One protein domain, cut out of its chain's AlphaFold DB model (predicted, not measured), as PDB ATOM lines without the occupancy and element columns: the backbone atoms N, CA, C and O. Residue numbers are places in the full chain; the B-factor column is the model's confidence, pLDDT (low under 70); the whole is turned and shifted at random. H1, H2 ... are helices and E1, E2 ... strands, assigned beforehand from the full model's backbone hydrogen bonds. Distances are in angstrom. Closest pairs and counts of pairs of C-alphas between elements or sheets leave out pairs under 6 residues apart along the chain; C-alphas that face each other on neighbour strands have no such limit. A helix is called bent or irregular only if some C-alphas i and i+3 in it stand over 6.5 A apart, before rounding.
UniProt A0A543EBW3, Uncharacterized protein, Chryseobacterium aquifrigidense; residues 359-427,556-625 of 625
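Overview. This is residues 359 to 427 and 556 to 625 of the 625 residues of an uncharacterized protein of Chryseobacterium aquifrigidense (UniProt A0A543EBW3). A long helix, H4, runs through the middle, with H3 beside it in the opposite direction, H2 crossing its later part and H6 crossing near its middle. H1 packs on H6, the hairpin E5-E6 packs on H4 and H6, and two smaller hairpins lie farther out, E1-E2 by H5 and the end of H1, E3-E4 between H2 and H3 along the chain. The printed part has 139 residues, with six named helices and six named strands in the order H1 E1 E2 H2 E3 E4 H3 E5 E6 H4 H5 H6; each hairpin is an antiparallel sheet of two strands. The class is mixed, helices and strands; the whole is compact, with a radius of gyration of the C-alphas of 14.5 A and spans of 42 by 32 by 31 A.

Along the chain. H1, residues 359 to 369, begins at C-alpha 359 (190.802, 125.074, 186.825) and is 15.8 A long. E1 is residues 371 to 373 and E2 378 to 380. H2, residues 388 to 398, is 16.5 A long. E3 is residues 401 to 403 and E4 406 to 408. H3, residues 410 to 425, is 20.9 A long and neither bent nor irregular, but only just: C-alphas 422 and 425 are 6.2 A apart. E5 is residues 557 to 561 and E6 564 to 568. H4, residues 576 to 596, is 30.0 A long, from C-alpha 576 (190.949, 132.864, 174.019). H5 is residues 600 to 604. H6, residues 607 to 623, is 24.2 A long and ends at C-alpha 623 (184.912, 133.083, 193.051).

Arrangement. H4 is the hub, touching four helices, and helix packing is mostly crossed, most touching pairs standing at steep tilts. H3 touches H4 at a shallow tilt of 19 degrees, opposite ways, closest at C-alphas 421 and 576, 4.8 A. H2 touches H4 at 67 degrees, only just steep, closest at C-alphas 395 and 591, 6.3 A. H6 touches H4 at C-alphas 611 and 581, 6.9 A, and H1 at C-alphas 618 and 359, 5.8 A. The closest C-alphas of E6 and H4, Gly 566 and Arg 582, are 4.4 A apart. N 559 and O 566 of hairpin E5-E6 are 2.8 A apart, N 372 and O 379 of E1-E2 2.8 A, N 403 and O 406 of E3-E4 3.0 A. Every O i to N i+4 pair is within hydrogen-bond range in H3, H4, H5 and H6; H1 has 6 of 7, H2 5 of 7.

Size, cuts and confidence. C-alphas 376 and 427, the two farthest apart, are 43.1 A apart. Residues 428 to 555 are not printed; the gap across the cut is 13.3 A. Of the links printed whole, none is long. Residue 404 alone is under pLDDT 70.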
ATOM      1  N   ILE A 359     191.909 125.235 187.788       97.12
ATOM      2  CA  ILE A 359     190.802 125.074 186.825       97.12
ATOM      3  C   ILE A 359     190.938 123.765 186.043       97.12
ATOM      4  O   ILE A 359     189.964 123.021 185.923       97.12
ATOM      5  N   ILE A 360     192.124 123.460 185.510       96.25
ATOM      6  CA  ILE A 360     192.361 122.254 184.705       96.25
ATOM      7  C   ILE A 360     192.200 120.987 185.549       96.25
ATOM      8  O   ILE A 360     191.553 120.047 185.094       96.25
ATOM      9  N   ILE A 361     192.744 120.954 186.770       96.00
ATOM     10  CA  ILE A 361     192.638 119.796 187.672       96.00
ATOM     11  C   ILE A 361     191.178 119.544 188.062       96.00
ATOM     12  O   ILE A 361     190.711 118.401 188.025       96.00
ATOM     13  N   ASN A 362     190.440 120.602 188.405       97.12
ATOM     14  CA  ASN A 362     189.032 120.477 188.765       97.12
ATOM     15  C   ASN A 362     188.185 120.064 187.555       97.12
ATOM     16  O   ASN A 362     187.369 119.150 187.656       97.12
ATOM     17  N   THR A 363     188.449 120.653 186.386       97.31
ATOM     18  CA  THR A 363     187.808 120.263 185.122       97.31
ATOM     19  C   THR A 363     188.071 118.793 184.809       97.31
ATOM     20  O   THR A 363     187.136 118.053 184.533       97.31
ATOM     21  N   GLU A 364     189.321 118.328 184.894       97.25
ATOM     22  CA  GLU A 364     189.666 116.918 184.679       97.25
ATOM     23  C   GLU A 364     188.897 115.995 185.633       97.25
ATOM     24  O   GLU A 364     188.393 114.954 185.207       97.25
ATOM     25  N   THR A 365     188.781 116.385 186.903       96.94
ATOM     26  CA  THR A 365     188.051 115.622 187.923       96.94
ATOM     27  C   THR A 365     186.583 115.444 187.538       96.94
ATOM     28  O   THR A 365     186.074 114.324 187.567       96.94
ATOM     29  N   GLU A 366     185.916 116.513 187.107       97.69
ATOM     30  CA  GLU A 366     184.518 116.455 186.671       97.69
ATOM     31  C   GLU A 366     184.348 115.694 185.345       97.69
ATOM     32  O   GLU A 366     183.440 114.869 185.205       97.69
ATOM     33  N   LEU A 367     185.257 115.875 184.382       96.69
ATOM     34  CA  LEU A 367     185.214 115.153 183.105       96.69
ATOM     35  C   LEU A 367     185.411 113.638 183.270       96.69
ATOM     36  O   LEU A 367     184.819 112.863 182.521       96.69
ATOM     37  N   LYS A 368     186.203 113.193 184.254       96.62
ATOM     38  CA  LYS A 368     186.358 111.764 184.594       96.62
ATOM     39  C   LYS A 368     185.073 111.127 185.116       96.62
ATOM     40  O   LYS A 368     184.910 109.911 185.021       96.62
ATOM     41  N   ASN A 369     184.153 111.931 185.648       95.88
ATOM     42  CA  ASN A 369     182.852 111.460 186.108       95.88
ATOM     43  C   ASN A 369     181.818 111.413 184.975       95.88
ATOM     44  O   ASN A 369     180.837 110.671 185.088       95.88
ATOM     45  N   LEU A 370     182.044 112.137 183.875       96.12
ATOM     46  CA  LEU A 370     181.095 112.269 182.776       96.12
ATOM     47  C   LEU A 370     181.031 111.007 181.903       96.12
ATOM     48  O   LEU A 370     182.021 110.583 181.306       96.12
ATOM     49  N   ASP A 371     179.826 110.451 181.798       95.12
ATOM     50  CA  ASP A 371     179.484 109.381 180.864       95.12
ATOM     51  C   ASP A 371     179.036 109.953 179.509       95.12
ATOM     52  O   ASP A 371     178.182 110.842 179.444       95.12
ATOM     53  N   VAL A 372     179.591 109.408 178.428       93.62
ATOM     54  CA  VAL A 372     179.346 109.799 177.036       93.62
ATOM     55  C   VAL A 372     179.012 108.558 176.215       93.62
ATOM     56  O   VAL A 372     179.649 107.515 176.360       93.62
ATOM     57  N   ASN A 373     177.991 108.656 175.365       92.75
ATOM     58  CA  ASN A 373     177.664 107.614 174.397       92.75
ATOM     59  C   ASN A 373     178.502 107.827 173.133       92.75
ATOM     60  O   ASN A 373     178.490 108.918 172.571       92.75
ATOM     61  N   ASP A 374     179.223 106.797 172.701       90.81
ATOM     62  CA  ASP A 374     180.033 106.829 171.482       90.81
ATOM     63  C   ASP A 374     179.315 106.231 170.255       90.81
ATOM     64  O   ASP A 374     179.955 105.900 169.262       90.81
ATOM     65  N   GLY A 375     177.997 106.030 170.340       90.38
ATOM     66  CA  GLY A 375     177.172 105.350 169.337       90.38
ATOM     67  C   GLY A 375     177.136 103.825 169.493       90.38
ATOM     68  O   GLY A 375     176.240 103.176 168.954       90.38
ATOM     69  N   THR A 376     178.059 103.243 170.266       90.44
ATOM     70  CA  THR A 376     178.129 101.794 170.527       90.44
ATOM     71  C   THR A 376     177.913 101.445 171.995       90.44
ATOM     72  O   THR A 376     177.258 100.449 172.308       90.44
ATOM     73  N   ALA A 377     178.452 102.253 172.904       92.94
ATOM     74  CA  ALA A 377     178.375 102.054 174.339       92.94
ATOM     75  C   ALA A 377     178.501 103.385 175.087       92.94
ATOM     76  O   ALA A 377     179.056 104.369 174.599       92.94
ATOM     77  N   THR A 378     178.031 103.391 176.330       94.75
ATOM     78  CA  THR A 378     178.311 104.473 177.275       94.75
ATOM     79  C   THR A 378     179.676 104.254 177.924       94.75
ATOM     80  O   THR A 378     179.953 103.173 178.448       94.75
ATOM     81  N   ARG A 379     180.536 105.275 177.886       93.25
ATOM     82  CA  ARG A 379     181.914 105.248 178.400       93.25
ATOM     83  C   ARG A 379     182.231 106.525 179.164       93.25
ATOM     84  O   ARG A 379     181.569 107.538 178.971       93.25
ATOM     85  N   LYS A 380     183.289 106.505 179.975       94.38
ATOM     86  CA  LYS A 380     183.839 107.739 180.549       94.38
ATOM     87  C   LYS A 380     184.519 108.573 179.469       94.38
ATOM     88  O   LYS A 380     185.249 108.023 178.647       94.38
ATOM     89  N   LEU A 381     184.302 109.890 179.500       93.19
ATOM     90  CA  LEU A 381     184.957 110.828 178.579       93.19
ATOM     91  C   LEU A 381     186.483 110.795 178.731       93.19
ATOM     92  O   LEU A 381     187.216 110.789 177.745       93.19
ATOM     93  N   ILE A 382     186.951 110.743 179.978       94.00
ATOM     94  CA  ILE A 382     188.349 110.504 180.333       94.00
ATOM     95  C   ILE A 382     188.388 109.280 181.245       94.00
ATOM     96  O   ILE A 382     187.677 109.232 182.248       94.00
ATOM     97  N   ASP A 383     189.234 108.301 180.919       90.69
ATOM     98  CA  ASP A 383     189.441 107.139 181.787       90.69
ATOM     99  C   ASP A 383     189.869 107.591 183.194       90.69
ATOM    100  O   ASP A 383     190.796 108.399 183.309       90.69
ATOM    101  N   PRO A 384     189.298 107.024 184.274       91.81
ATOM    102  CA  PRO A 384     189.663 107.398 185.642       91.81
ATOM    103  C   PRO A 384     191.162 107.257 185.958       91.81
ATOM    104  O   PRO A 384     191.689 108.007 186.777       91.81
ATOM    105  N   SER A 385     191.852 106.318 185.299       91.06
ATOM    106  CA  SER A 385     193.299 106.089 185.426       91.06
ATOM    107  C   SER A 385     194.165 106.979 184.526       91.06
ATOM    108  O   SER A 385     195.380 107.026 184.716       91.06
ATOM    109  N   SER A 386     193.571 107.665 183.547       92.69
ATOM    110  CA  SER A 386     194.274 108.588 182.652       92.69
ATOM    111  C   SER A 386     194.320 109.998 183.248       92.69
ATOM    112  O   SER A 386     193.733 110.280 184.292       92.69
ATOM    113  N   SER A 387     195.018 110.903 182.573       95.19
ATOM    114  CA  SER A 387     194.935 112.347 182.808       95.19
ATOM    115  C   SER A 387     194.484 113.052 181.537       95.19
ATOM    116  O   SER A 387     194.598 112.499 180.434       95.19
ATOM    117  N   LEU A 388     194.015 114.291 181.668       95.31
ATOM    118  CA  LEU A 388     193.722 115.131 180.514       95.31
ATOM    119  C   LEU A 388     194.971 115.266 179.639       95.31
ATOM    120  O   LEU A 388     194.923 115.025 178.436       95.31
ATOM    121  N   LYS A 389     196.115 115.567 180.264       95.06
ATOM    122  CA  LYS A 389     197.401 115.681 179.575       95.06
ATOM    123  C   LYS A 389     197.768 114.406 178.816       95.06
ATOM    124  O   LYS A 389     198.098 114.495 177.640       95.06
ATOM    125  N   GLY A 390     197.690 113.242 179.464       94.31
ATOM    126  CA  GLY A 390     198.001 111.958 178.824       94.31
ATOM    127  C   GLY A 390     197.097 111.677 177.624       94.31
ATOM    128  O   GLY A 390     197.577 111.343 176.548       94.31
ATOM    129  N   THR A 391     195.797 111.934 177.779       93.69
ATOM    130  CA  THR A 391     194.800 111.762 176.710       93.69
ATOM    131  C   THR A 391     195.104 112.637 175.488       93.69
ATOM    132  O   THR A 391     194.954 112.196 174.348       93.69
ATOM    133  N   LEU A 392     195.557 113.875 175.706       94.50
ATOM    134  CA  LEU A 392     195.940 114.787 174.627       94.50
ATOM    135  C   LEU A 392     197.311 114.446 174.016       94.50
ATOM    136  O   LEU A 392     197.456 114.506 172.794       94.50
ATOM    137  N   ASP A 393     198.290 114.046 174.831       91.31
ATOM    138  CA  ASP A 393     199.612 113.602 174.361       91.31
ATOM    139  C   ASP A 393     199.483 112.374 173.425       91.31
ATOM    140  O   ASP A 393     200.153 112.306 172.392       91.31
ATOM    141  N   ASP A 394     198.565 111.442 173.711       90.00
ATOM    142  CA  ASP A 394     198.299 110.262 172.870       90.00
ATOM    143  C   ASP A 394     197.766 110.616 171.466       90.00
ATOM    144  O   ASP A 394     197.977 109.882 170.488       90.00
ATOM    145  N   LEU A 395     197.064 111.746 171.331       91.19
ATOM    146  CA  LEU A 395     196.657 112.272 170.026       91.19
ATOM    147  C   LEU A 395     197.847 112.845 169.255       91.19
ATOM    148  O   LEU A 395     197.962 112.612 168.044       91.19
ATOM    149  N   ASP A 396     198.736 113.551 169.949       89.50
ATOM    150  CA  ASP A 396     199.917 114.182 169.359       89.50
ATOM    151  C   ASP A 396     200.899 113.153 168.784       89.50
ATOM    152  O   ASP A 396     201.465 113.399 167.718       89.50
ATOM    153  N   ILE A 397     201.024 111.971 169.404       85.19
ATOM    154  CA  ILE A 397     201.835 110.850 168.882       85.19
ATOM    155  C   ILE A 397     201.400 110.458 167.466       85.19
ATOM    156  O   ILE A 397     202.228 110.147 166.612       85.19
ATOM    157  N   THR A 398     200.094 110.462 167.204       78.81
ATOM    158  CA  THR A 398     199.562 110.008 165.910       78.81
ATOM    159  C   THR A 398     199.460 111.090 164.861       78.81
ATOM    160  O   THR A 398     199.565 110.801 163.671       78.81
ATOM    161  N   LYS A 399     199.218 112.329 165.282       82.31
ATOM    162  CA  LYS A 399     199.150 113.462 164.372       82.31
ATOM    163  C   LYS A 399     199.596 114.712 165.119       82.31
ATOM    164  O   LYS A 399     198.825 115.189 165.964       82.31
ATOM    165  N   PRO A 400     200.774 115.266 164.786       81.25
ATOM    166  CA  PRO A 400     201.243 116.484 165.422       81.25
ATOM    167  C   PRO A 400     200.224 117.604 165.207       81.25
ATOM    168  O   PRO A 400     199.625 117.732 164.131       81.25
ATOM    169  N   PHE A 401     199.995 118.388 166.254       86.75
ATOM    170  CA  PHE A 401     199.138 119.560 166.193       86.75
ATOM    171  C   PHE A 401     199.947 120.777 165.730       86.75
ATOM    172  O   PHE A 401     201.023 121.064 166.252       86.75
ATOM    173  N   ASN A 402     199.423 121.474 164.719       81.12
ATOM    174  CA  ASN A 402     200.032 122.671 164.152       81.12
ATOM    175  C   ASN A 402     199.172 123.883 164.507       81.12
ATOM    176  O   ASN A 402     198.006 123.942 164.117       81.12
ATOM    177  N   SER A 403     199.769 124.861 165.184       76.94
ATOM    178  CA  SER A 403     199.154 126.155 165.484       76.94
ATOM    179  C   SER A 403     200.035 127.256 164.903       76.94
ATOM    180  O   SER A 403     201.220 127.334 165.223       76.94
ATOM    181  N   GLY A 404     199.498 128.059 163.981       68.88
ATOM    182  CA  GLY A 404     200.234 129.190 163.395       68.88
ATOM    183  C   GLY A 404     201.527 128.822 162.649       68.88
ATOM    184  O   GLY A 404     202.439 129.635 162.585       68.88
ATOM    185  N   GLY A 405     201.630 127.604 162.102       72.94
ATOM    186  CA  GLY A 405     202.826 127.127 161.388       72.94
ATOM    187  C   GLY A 405     203.881 126.442 162.265       72.94
ATOM    188  O   GLY A 405     204.869 125.945 161.728       72.94
ATOM    189  N   SER A 406     203.651 126.342 163.578       77.50
ATOM    190  CA  SER A 406     204.546 125.678 164.530       77.50
ATOM    191  C   SER A 406     203.906 124.425 165.126       77.50
ATOM    192  O   SER A 406     202.711 124.412 165.437       77.50
ATOM    193  N   VAL A 407     204.710 123.373 165.321       83.31
ATOM    194  CA  VAL A 407     204.280 122.161 166.032       83.31
ATOM    195  C   VAL A 407     204.193 122.470 167.527       83.31
ATOM    196  O   VAL A 407     205.190 122.819 168.165       83.31
ATOM    197  N   MET A 408     203.002 122.314 168.096       87.44
ATOM    198  CA  MET A 408     202.718 122.532 169.515       87.44
ATOM    199  C   MET A 408     201.968 121.322 170.064       87.44
ATOM    200  O   MET A 408     201.181 120.707 169.350       87.44
ATOM    201  N   LYS A 409     202.200 120.963 171.329       91.25
ATOM    202  CA  LYS A 409     201.394 119.927 171.976       91.25
ATOM    203  C   LYS A 409     199.999 120.459 172.264       91.25
ATOM    204  O   LYS A 409     199.857 121.603 172.693       91.25
ATOM    205  N   ARG A 410     198.973 119.628 172.092       94.00
ATOM    206  CA  ARG A 410     197.578 120.021 172.351       94.00
ATOM    207  C   ARG A 410     197.375 120.486 173.788       94.00
ATOM    208  O   ARG A 410     196.702 121.485 173.999       94.00
ATOM    209  N   TYR A 411     197.983 119.813 174.765       93.62
ATOM    210  CA  TYR A 411     197.880 120.218 176.170       93.62
ATOM    211  C   TYR A 411     198.486 121.607 176.432       93.62
ATOM    212  O   TYR A 411     197.848 122.435 177.080       93.62
ATOM    213  N   ASP A 412     199.671 121.885 175.880       92.12
ATOM    214  CA  ASP A 412     200.329 123.192 176.006       92.12
ATOM    215  C   ASP A 412     199.472 124.290 175.356       92.12
ATOM    216  O   ASP A 412     199.280 125.349 175.945       92.12
ATOM    217  N   PHE A 413     198.866 124.001 174.196       93.06
ATOM    218  CA  PHE A 413     197.921 124.907 173.541       93.06
ATOM    219  C   PHE A 413     196.693 125.199 174.415       93.06
ATOM    220  O   PHE A 413     196.286 126.348 174.536       93.06
ATOM    221  N   ILE A 414     196.100 124.188 175.058       95.06
ATOM    222  CA  ILE A 414     194.957 124.397 175.962       95.06
ATOM    223  C   ILE A 414     195.351 125.260 177.166       95.06
ATOM    224  O   ILE A 414     194.606 126.180 177.514       95.06
ATOM    225  N   LYS A 415     196.522 125.016 177.770       94.56
ATOM    226  CA  LYS A 415     197.054 125.874 178.843       94.56
ATOM    227  C   LYS A 415     197.239 127.315 178.369       94.56
ATOM    228  O   LYS A 415     196.814 128.230 179.064       94.56
ATOM    229  N   ASP A 416     197.836 127.500 177.194       92.38
ATOM    230  CA  ASP A 416     198.066 128.810 176.580       92.38
ATOM    231  C   ASP A 416     196.760 129.580 176.355       92.38
ATOM    232  O   ASP A 416     196.654 130.747 176.721       92.38
ATOM    233  N   ARG A 417     195.715 128.924 175.832       94.88
ATOM    234  CA  ARG A 417     194.417 129.581 175.623       94.88
ATOM    235  C   ARG A 417     193.740 129.962 176.932       94.88
ATOM    236  O   ARG A 417     193.224 131.070 177.036       94.88
ATOM    237  N   LEU A 418     193.781 129.108 177.953       95.44
ATOM    238  CA  LEU A 418     193.218 129.481 179.252       95.44
ATOM    239  C   LEU A 418     194.018 130.614 179.919       95.44
ATOM    240  O   LEU A 418     193.420 131.517 180.504       95.44
ATOM    241  N   TYR A 419     195.348 130.608 179.777       93.12
ATOM    242  CA  TYR A 419     196.215 131.711 180.200       93.12
ATOM    243  C   TYR A 419     195.866 133.014 179.488       93.12
ATOM    244  O   TYR A 419     195.627 134.025 180.146       93.12
ATOM    245  N   GLY A 420     195.777 132.982 178.159       90.56
ATOM    246  CA  GLY A 420     195.450 134.151 177.352       90.56
ATOM    247  C   GLY A 420     194.087 134.738 177.709       90.56
ATOM    248  O   GLY A 420     193.951 135.958 177.791       90.56
ATOM    249  N   TYR A 421     193.106 133.889 178.029       92.00
ATOM    250  CA  TYR A 421     191.821 134.359 178.537       92.00
ATOM    251  C   TYR A 421     191.983 135.089 179.874       92.00
ATOM    252  O   TYR A 421     191.644 136.265 179.967       92.00
ATOM    253  N   LEU A 422     192.539 134.432 180.896       88.75
ATOM    254  CA  LEU A 422     192.632 134.993 182.251       88.75
ATOM    255  C   LEU A 422     193.524 136.237 182.337       88.75
ATOM    256  O   LEU A 422     193.232 137.148 183.110       88.75
ATOM    257  N   HIS A 423     194.592 136.285 181.546       84.00
ATOM    258  CA  HIS A 423     195.540 137.390 181.554       84.00
ATOM    259  C   HIS A 423     195.089 138.519 180.611       84.00
ATOM    260  O   HIS A 423     194.992 139.673 181.025       84.00
ATOM    261  N   TYR A 424     194.711 138.236 179.361       80.31
ATOM    262  CA  TYR A 424     194.492 139.286 178.353       80.31
ATOM    263  C   TYR A 424     193.024 139.675 178.154       80.31
ATOM    264  O   TYR A 424     192.716 140.868 178.077       80.31
ATOM    265  N   GLU A 425     192.089 138.730 178.177       83.25
ATOM    266  CA  GLU A 425     190.670 139.004 177.878       83.25
ATOM    267  C   GLU A 425     189.816 139.251 179.119       83.25
ATOM    268  O   GLU A 425     188.962 140.135 179.108       83.25
ATOM    269  N   PHE A 426     190.101 138.555 180.219       79.69
ATOM    270  CA  PHE A 426     189.307 138.597 181.438       79.69
ATOM    271  C   PHE A 426     189.319 139.992 182.069       79.69
ATOM    272  O   PHE A 426     190.373 140.502 182.465       79.69
ATOM    273  N   LYS A 427     188.150 140.635 182.138       74.12
ATOM    274  CA  LYS A 427     187.987 142.002 182.650       74.12
ATOM    275  C   LYS A 427     186.841 142.070 183.646       74.12
ATOM    276  O   LYS A 427     185.673 142.004 183.284       74.12
ATOM    277  N   PHE A 556     178.951 132.952 181.139       91.00
ATOM    278  CA  PHE A 556     179.483 132.109 180.077       91.00
ATOM    279  C   PHE A 556     178.326 131.576 179.238       91.00
ATOM    280  O   PHE A 556     177.465 130.856 179.745       91.00
ATOM    281  N   GLU A 557     178.317 131.911 177.953       92.00
ATOM    282  CA  GLU A 557     177.303 131.451 177.011       92.00
ATOM    283  C   GLU A 557     177.908 130.447 176.035       92.00
ATOM    284  O   GLU A 557     179.045 130.585 175.579       92.00
ATOM    285  N   GLN A 558     177.127 129.432 175.677       92.44
ATOM    286  CA  GLN A 558     177.482 128.570 174.563       92.44
ATOM    287  C   GLN A 558     177.302 129.335 173.257       92.44
ATOM    288  O   GLN A 558     176.235 129.870 172.958       92.44
ATOM    289  N   HIS A 559     178.342 129.314 172.440       92.69
ATOM    290  CA  HIS A 559     178.311 129.790 171.072       92.69
ATOM    291  C   HIS A 559     178.522 128.610 170.120       92.69
ATOM    292  O   HIS A 559     179.142 127.606 170.475       92.69
ATOM    293  N   THR A 560     177.958 128.691 168.917       90.44
ATOM    294  CA  THR A 560     178.173 127.687 167.872       90.44
ATOM    295  C   THR A 560     178.462 128.389 166.557       90.44
ATOM    296  O   THR A 560     177.621 129.133 166.061       90.44
ATOM    297  N   ASP A 561     179.632 128.115 165.984       86.12
ATOM    298  CA  ASP A 561     180.053 128.620 164.678       86.12
ATOM    299  C   ASP A 561     180.646 127.479 163.844       86.12
ATOM    300  O   ASP A 561     181.396 126.645 164.351       86.12
ATOM    301  N   ARG A 562     180.292 127.416 162.554       82.25
ATOM    302  CA  ARG A 562     180.762 126.394 161.589       82.25
ATOM    303  C   ARG A 562     180.751 124.958 162.142       82.25
ATOM    304  O   ARG A 562     181.700 124.202 161.943       82.25
ATOM    305  N   ASN A 563     179.667 124.575 162.821       81.38
ATOM    306  CA  ASN A 563     179.479 123.271 163.478       81.38
ATOM    307  C   ASN A 563     180.416 122.978 164.665       81.38
ATOM    308  O   ASN A 563     180.455 121.833 165.119       81.38
ATOM    309  N   GLN A 564     181.137 123.961 165.193       85.69
ATOM    310  CA  GLN A 564     181.901 123.852 166.435       85.69
ATOM    311  C   GLN A 564     181.166 124.593 167.543       85.69
ATOM    312  O   GLN A 564     180.643 125.679 167.303       85.69
ATOM    313  N   SER A 565     181.148 124.024 168.745       91.44
ATOM    314  CA  SER A 565     180.600 124.684 169.930       91.44
ATOM    315  C   SER A 565     181.719 125.031 170.906       91.44
ATOM    316  O   SER A 565     182.755 124.369 170.944       91.44
ATOM    317  N   GLY A 566     181.513 126.080 171.685       95.31
ATOM    318  CA  GLY A 566     182.480 126.602 172.644       95.31
ATOM    319  C   GLY A 566     181.828 127.650 173.537       95.31
ATOM    320  O   GLY A 566     180.644 127.949 173.389       95.31
ATOM    321  N   LEU A 567     182.602 128.196 174.464       95.62
ATOM    322  CA  LEU A 567     182.183 129.248 175.381       95.62
ATOM    323  C   LEU A 567     182.595 130.622 174.856       95.62
ATOM    324  O   LEU A 567     183.724 130.808 174.408       95.62
ATOM    325  N   ILE A 568     181.696 131.586 174.983       93.12
ATOM    326  CA  ILE A 568     182.002 133.019 175.015       93.12
ATOM    327  C   ILE A 568     181.703 133.531 176.428       93.12
ATOM    328  O   ILE A 568     180.972 132.883 177.180       93.12
ATOM    329  N   ASP A 569     182.277 134.664 176.813       87.75
ATOM    330  CA  ASP A 569     181.987 135.311 178.095       87.75
ATOM    331  C   ASP A 569     180.961 136.451 177.928       87.75
ATOM    332  O   ASP A 569     180.283 136.573 176.904       87.75
ATOM    333  N   PHE A 570     180.858 137.318 178.937       79.75
ATOM    334  CA  PHE A 570     179.945 138.460 178.944       79.75
ATOM    335  C   PHE A 570     180.192 139.471 177.807       79.75
ATOM    336  O   PHE A 570     179.284 140.238 177.484       79.75
ATOM    337  N   THR A 571     181.382 139.487 177.190       77.81
ATOM    338  CA  THR A 571     181.678 140.328 176.015       77.81
ATOM    339  C   THR A 571     180.998 139.803 174.752       77.81
ATOM    340  O   THR A 571     180.749 140.560 173.817       77.81
ATOM    341  N   LYS A 572     180.650 138.511 174.749       80.44
ATOM    342  CA  LYS A 572     180.116 137.758 173.612       80.44
ATOM    343  C   LYS A 572     181.024 137.748 172.377       80.44
ATOM    344  O   LYS A 572     180.545 137.543 171.261       80.44
ATOM    345  N   GLU A 573     182.327 137.940 172.566       82.44
ATOM    346  CA  GLU A 573     183.324 137.900 171.499       82.44
ATOM    347  C   GLU A 573     184.036 136.539 171.454       82.44
ATOM    348  O   GLU A 573     184.289 135.896 172.476       82.44
ATOM    349  N   THR A 574     184.368 136.068 170.249       88.38
ATOM    350  CA  THR A 574     185.190 134.863 170.088       88.38
ATOM    351  C   THR A 574     186.650 135.208 170.362       88.38
ATOM    352  O   THR A 574     187.296 135.848 169.531       88.38
ATOM    353  N   GLY A 575     187.160 134.761 171.507       91.88
ATOM    354  CA  GLY A 575     188.535 134.994 171.947       91.88
ATOM    355  C   GLY A 575     189.256 133.735 172.435       91.88
ATOM    356  O   GLY A 575     188.950 132.605 172.037       91.88
ATOM    357  N   TYR A 576     190.208 133.917 173.339       94.38
ATOM    358  CA  TYR A 576     190.949 132.864 174.019       94.38
ATOM    359  C   TYR A 576     190.037 131.879 174.766       94.38
ATOM    360  O   TYR A 576     190.308 130.680 174.726       94.38
ATOM    361  N   ILE A 577     188.938 132.329 175.391       95.31
ATOM    362  CA  ILE A 577     187.992 131.413 176.065       95.31
ATOM    363  C   ILE A 577     187.262 130.493 175.078       95.31
ATOM    364  O   ILE A 577     187.085 129.296 175.339       95.31
ATOM    365  N   TRP A 578     186.905 131.033 173.913       95.56
ATOM    366  CA  TRP A 578     186.319 130.281 172.807       95.56
ATOM    367  C   TRP A 578     187.312 129.254 172.279       95.56
ATOM    368  O   TRP A 578     186.984 128.074 172.167       95.56
ATOM    369  N   ASP A 579     188.554 129.674 172.032       94.88
ATOM    370  CA  ASP A 579     189.627 128.784 171.598       94.88
ATOM    371  C   ASP A 579     189.934 127.682 172.611       94.88
ATOM    372  O   ASP A 579     190.076 126.526 172.215       94.88
ATOM    373  N   TYR A 580     190.016 128.015 173.897       96.50
ATOM    374  CA  TYR A 580     190.222 127.051 174.971       96.50
ATOM    375  C   TYR A 580     189.123 125.985 174.958       96.50
ATOM    376  O   TYR A 580     189.400 124.798 174.785       96.50
ATOM    377  N   SER A 581     187.871 126.418 175.093       97.06
ATOM    378  CA  SER A 581     186.731 125.523 175.291       97.06
ATOM    379  C   SER A 581     186.437 124.672 174.054       97.06
ATOM    380  O   SER A 581     186.261 123.458 174.180       97.06
ATOM    381  N   ARG A 582     186.455 125.265 172.852       95.56
ATOM    382  CA  ARG A 582     186.176 124.536 171.605       95.56
ATOM    383  C   ARG A 582     187.240 123.487 171.299       95.56
ATOM    384  O   ARG A 582     186.899 122.375 170.903       95.56
ATOM    385  N   ASN A 583     188.523 123.820 171.480       95.06
ATOM    386  CA  ASN A 583     189.615 122.909 171.138       95.06
ATOM    387  C   ASN A 583     189.771 121.826 172.200       95.06
ATOM    388  O   ASN A 583     189.975 120.672 171.841       95.06
ATOM    389  N   LEU A 584     189.630 122.161 173.488       96.44
ATOM    390  CA  LEU A 584     189.675 121.154 174.546       96.44
ATOM    391  C   LEU A 584     188.577 120.111 174.330       96.44
ATOM    392  O   LEU A 584     188.851 118.911 174.344       96.44
ATOM    393  N   MET A 585     187.354 120.569 174.057       95.56
ATOM    394  CA  MET A 585     186.234 119.691 173.746       95.56
ATOM    395  C   MET A 585     186.492 118.854 172.481       95.56
ATOM    396  O   MET A 585     186.399 117.632 172.552       95.56
ATOM    397  N   ASP A 586     186.865 119.466 171.349       93.56
ATOM    398  CA  ASP A 586     187.136 118.732 170.098       93.56
ATOM    399  C   ASP A 586     188.251 117.691 170.268       93.56
ATOM    400  O   ASP A 586     188.121 116.556 169.807       93.56
ATOM    401  N   PHE A 587     189.335 118.034 170.968       94.88
ATOM    402  CA  PHE A 587     190.431 117.098 171.194       94.88
ATOM    403  C   PHE A 587     190.004 115.921 172.067       94.88
ATOM    404  O   PHE A 587     190.345 114.785 171.747       94.88
ATOM    405  N   LEU A 588     189.220 116.149 173.119       94.56
ATOM    406  CA  LEU A 588     188.682 115.064 173.940       94.56
ATOM    407  C   LEU A 588     187.767 114.133 173.133       94.56
ATOM    408  O   LEU A 588     187.898 112.912 173.217       94.56
ATOM    409  N   MET A 589     186.901 114.697 172.288       93.19
ATOM    410  CA  MET A 589     186.013 113.916 171.423       93.19
ATOM    411  C   MET A 589     186.795 113.071 170.412       93.19
ATOM    412  O   MET A 589     186.519 111.883 170.256       93.19
ATOM    413  N   ARG A 590     187.833 113.641 169.787       92.62
ATOM    414  CA  ARG A 590     188.734 112.904 168.882       92.62
ATOM    415  C   ARG A 590     189.531 111.820 169.594       92.62
ATOM    416  O   ARG A 590     189.800 110.774 169.005       92.62
ATOM    417  N   ALA A 591     189.944 112.061 170.837       92.62
ATOM    418  CA  ALA A 591     190.642 111.059 171.635       92.62
ATOM    419  C   ALA A 591     189.738 109.847 171.888       92.62
ATOM    420  O   ALA A 591     190.176 108.713 171.692       92.62
ATOM    421  N   MET A 592     188.472 110.083 172.244       91.62
ATOM    422  CA  MET A 592     187.471 109.025 172.390       91.62
ATOM    423  C   MET A 592     187.194 108.283 171.081       91.62
ATOM    424  O   MET A 592     187.290 107.055 171.059       91.62
ATOM    425  N   GLU A 593     186.881 109.015 170.004       92.25
ATOM    426  CA  GLU A 593     186.621 108.462 168.667       92.25
ATOM    427  C   GLU A 593     187.751 107.515 168.262       92.25
ATOM    428  O   GLU A 593     187.521 106.351 167.950       92.25
ATOM    429  N   LYS A 594     188.997 107.980 168.359       90.69
ATOM    430  CA  LYS A 594     190.173 107.189 167.997       90.69
ATOM    431  C   LYS A 594     190.370 105.971 168.899       90.69
ATOM    432  O   LYS A 594     190.780 104.918 168.417       90.69
ATOM    433  N   LYS A 595     190.147 106.112 170.207       90.69
ATOM    434  CA  LYS A 595     190.411 105.046 171.181       90.69
ATOM    435  C   LYS A 595     189.398 103.907 171.098       90.69
ATOM    436  O   LYS A 595     189.785 102.752 171.261       90.69
ATOM    437  N   TYR A 596     188.126 104.225 170.861       89.81
ATOM    438  CA  TYR A 596     187.032 103.248 170.866       89.81
ATOM    439  C   TYR A 596     186.429 102.981 169.486       89.81
ATOM    440  O   TYR A 596     185.564 102.117 169.373       89.81
ATOM    441  N   ASN A 597     186.895 103.678 168.443       88.88
ATOM    442  CA  ASN A 597     186.308 103.652 167.101       88.88
ATOM    443  C   ASN A 597     184.798 103.977 167.122       88.88
ATOM    444  O   ASN A 597     184.005 103.318 166.450       88.88
ATOM    445  N   GLY A 598     184.412 104.945 167.960       85.75
ATOM    446  CA  GLY A 598     183.030 105.405 168.130       85.75
ATOM    447  C   GLY A 598     182.632 106.506 167.142       85.75
ATOM    448  O   GLY A 598     183.489 107.092 166.486       85.75
ATOM    449  N   ASP A 599     181.338 106.807 167.043       90.88
ATOM    450  CA  ASP A 599     180.799 107.870 166.190       90.88
ATOM    451  C   ASP A 599     180.988 109.247 166.842       90.88
ATOM    452  O   ASP A 599     180.369 109.574 167.857       90.88
ATOM    453  N   TYR A 600     181.822 110.086 166.226       89.94
ATOM    454  CA  TYR A 600     182.053 111.465 166.657       89.94
ATOM    455  C   TYR A 600     180.750 112.273 166.802       89.94
ATOM    456  O   TYR A 600     180.633 113.093 167.714       89.94
ATOM    457  N   SER A 601     179.762 112.046 165.932       89.12
ATOM    458  CA  SER A 601     178.474 112.755 165.951       89.12
ATOM    459  C   SER A 601     177.670 112.431 167.208       89.12
ATOM    460  O   SER A 601     177.056 113.324 167.786       89.12
ATOM    461  N   GLU A 602     177.727 111.180 167.665       91.25
ATOM    462  CA  GLU A 602     177.073 110.742 168.901       91.25
ATOM    463  C   GLU A 602     177.793 111.282 170.139       91.25
ATOM    464  O   GLU A 602     177.158 111.812 171.052       91.25
ATOM    465  N   ILE A 603     179.131 111.261 170.136       88.50
ATOM    466  CA  ILE A 603     179.952 111.840 171.214       88.50
ATOM    467  C   ILE A 603     179.643 113.340 171.365       88.50
ATOM    468  O   ILE A 603     179.515 113.855 172.484       88.50
ATOM    469  N   LYS A 604     179.458 114.043 170.241       88.88
ATOM    470  CA  LYS A 604     179.143 115.475 170.191       88.88
ATOM    471  C   LYS A 604     177.832 115.840 170.895       88.88
ATOM    472  O   LYS A 604     177.713 116.956 171.393       88.88
ATOM    473  N   ASN A 605     176.893 114.907 171.056       90.75
ATOM    474  CA  ASN A 605     175.663 115.144 171.825       90.75
ATOM    475  C   ASN A 605     175.931 115.467 173.312       90.75
ATOM    476  O   ASN A 605     175.035 115.922 174.020       90.75
ATOM    477  N   SER A 606     177.162 115.264 173.804       91.56
ATOM    478  CA  SER A 606     177.581 115.634 175.164       91.56
ATOM    479  C   SER A 606     178.236 117.021 175.273       91.56
ATOM    480  O   SER A 606     178.638 117.396 176.376       91.56
ATOM    481  N   SER A 607     178.334 117.792 174.178       92.00
ATOM    482  CA  SER A 607     178.967 119.123 174.152       92.00
ATOM    483  C   SER A 607     178.466 120.049 175.261       92.00
ATOM    484  O   SER A 607     179.277 120.595 176.003       92.00
ATOM    485  N   ASP A 608     177.150 120.176 175.434       92.88
ATOM    486  CA  ASP A 608     176.565 121.120 176.396       92.88
ATOM    487  C   ASP A 608     176.976 120.792 177.839       92.88
ATOM    488  O   ASP A 608     177.297 121.685 178.625       92.88
ATOM    489  N   LYS A 609     177.046 119.499 178.185       95.31
ATOM    490  CA  LYS A 609     177.495 119.044 179.513       95.31
ATOM    491  C   LYS A 609     178.968 119.373 179.744       95.31
ATOM    492  O   LYS A 609     179.326 119.836 180.822       95.31
ATOM    493  N   ILE A 610     179.809 119.162 178.731       95.75
ATOM    494  CA  ILE A 610     181.248 119.453 178.792       95.75
ATOM    495  C   ILE A 610     181.482 120.961 178.957       95.75
ATOM    496  O   ILE A 610     182.215 121.377 179.851       95.75
ATOM    497  N   LEU A 611     180.814 121.787 178.149       96.44
ATOM    498  CA  LEU A 611     180.923 123.247 178.229       96.44
ATOM    499  C   LEU A 611     180.385 123.790 179.563       96.44
ATOM    500  O   LEU A 611     180.978 124.706 180.131       96.44
ATOM    501  N   THR A 612     179.324 123.183 180.104       96.06
ATOM    502  CA  THR A 612     178.805 123.509 181.443       96.06
ATOM    503  C   THR A 612     179.844 123.229 182.532       96.06
ATOM    504  O   THR A 612     180.035 124.061 183.416       96.06
ATOM    505  N   ILE A 613     180.558 122.097 182.461       97.38
ATOM    506  CA  ILE A 613     181.659 121.787 183.390       97.38
ATOM    507  C   ILE A 613     182.747 122.866 183.308       97.38
ATOM    508  O   ILE A 613     183.169 123.380 184.342       97.38
ATOM    509  N   PHE A 614     183.161 123.252 182.096       96.88
ATOM    510  CA  PHE A 614     184.189 124.284 181.906       96.88
ATOM    511  C   PHE A 614     183.773 125.620 182.528       96.88
ATOM    512  O   PHE A 614     184.523 126.192 183.319       96.88
ATOM    513  N   ALA A 615     182.565 126.097 182.219       95.31
ATOM    514  CA  ALA A 615     182.038 127.349 182.758       95.31
ATOM    515  C   ALA A 615     181.951 127.322 184.295       95.31
ATOM    516  O   ALA A 615     182.354 128.285 184.959       95.31
ATOM    517  N   ASN A 616     181.477 126.209 184.863       95.50
ATOM    518  CA  ASN A 616     181.329 126.046 186.307       95.50
ATOM    519  C   ASN A 616     182.676 126.063 187.031       95.50
ATOM    520  O   ASN A 616     182.823 126.798 188.006       95.50
ATOM    521  N   GLU A 617     183.667 125.300 186.564       95.88
ATOM    522  CA  GLU A 617     184.957 125.218 187.258       95.88
ATOM    523  C   GLU A 617     185.791 126.498 187.112       95.88
ATOM    524  O   GLU A 617     186.461 126.897 188.071       95.88
ATOM    525  N   ILE A 618     185.677 127.216 185.985       94.56
ATOM    526  CA  ILE A 618     186.252 128.565 185.843       94.56
ATOM    527  C   ILE A 618     185.606 129.513 186.862       94.56
ATOM    528  O   ILE A 618     186.302 130.121 187.676       94.56
ATOM    529  N   THR A 619     184.275 129.603 186.873       91.62
ATOM    530  CA  THR A 619     183.528 130.518 187.757       91.62
ATOM    531  C   THR A 619     183.776 130.216 189.235       91.62
ATOM    532  O   THR A 619     183.988 131.121 190.041       91.62
ATOM    533  N   LYS A 620     183.782 128.936 189.610       92.69
ATOM    534  CA  LYS A 620     184.026 128.469 190.980       92.69
ATOM    535  C   LYS A 620     185.438 128.792 191.455       92.69
ATOM    536  O   LYS A 620     185.593 129.278 192.573       92.69
ATOM    537  N   THR A 621     186.448 128.570 190.614       91.44
ATOM    538  CA  THR A 621     187.843 128.887 190.959       91.44
ATOM    539  C   THR A 621     188.032 130.395 191.105       91.44
ATOM    540  O   THR A 621     188.591 130.847 192.102       91.44
ATOM    541  N   LEU A 622     187.484 131.188 190.180       86.94
ATOM    542  CA  LEU A 622     187.550 132.649 190.245       86.94
ATOM    543  C   LEU A 622     186.783 133.228 191.443       86.94
ATOM    544  O   LEU A 622     187.230 134.211 192.013       86.94
ATOM    545  N   ASN A 623     185.668 132.626 191.872       85.31
ATOM    546  CA  ASN A 623     184.912 133.083 193.051       85.31
ATOM    547  C   ASN A 623     185.648 132.824 194.374       85.31
ATOM    548  O   ASN A 623     185.332 133.433 195.394       85.31
ATOM    549  N   LYS A 624     186.590 131.877 194.377       82.75
ATOM    550  CA  LYS A 624     187.459 131.568 195.519       82.75
ATOM    551  C   LYS A 624     188.657 132.528 195.596       82.75
ATOM    552  O   LYS A 624     189.365 132.552 196.612       82.75
ATOM    553  N   LEU A 625     188.934 133.266 194.517       73.19
ATOM    554  CA  LEU A 625     189.868 134.392 194.493       73.19
ATOM    555  C   LEU A 625     189.257 135.606 195.181       73.19
ATOM    556  O   LEU A 625     189.980 136.137 196.058       73.19
TER     557      LEU A 625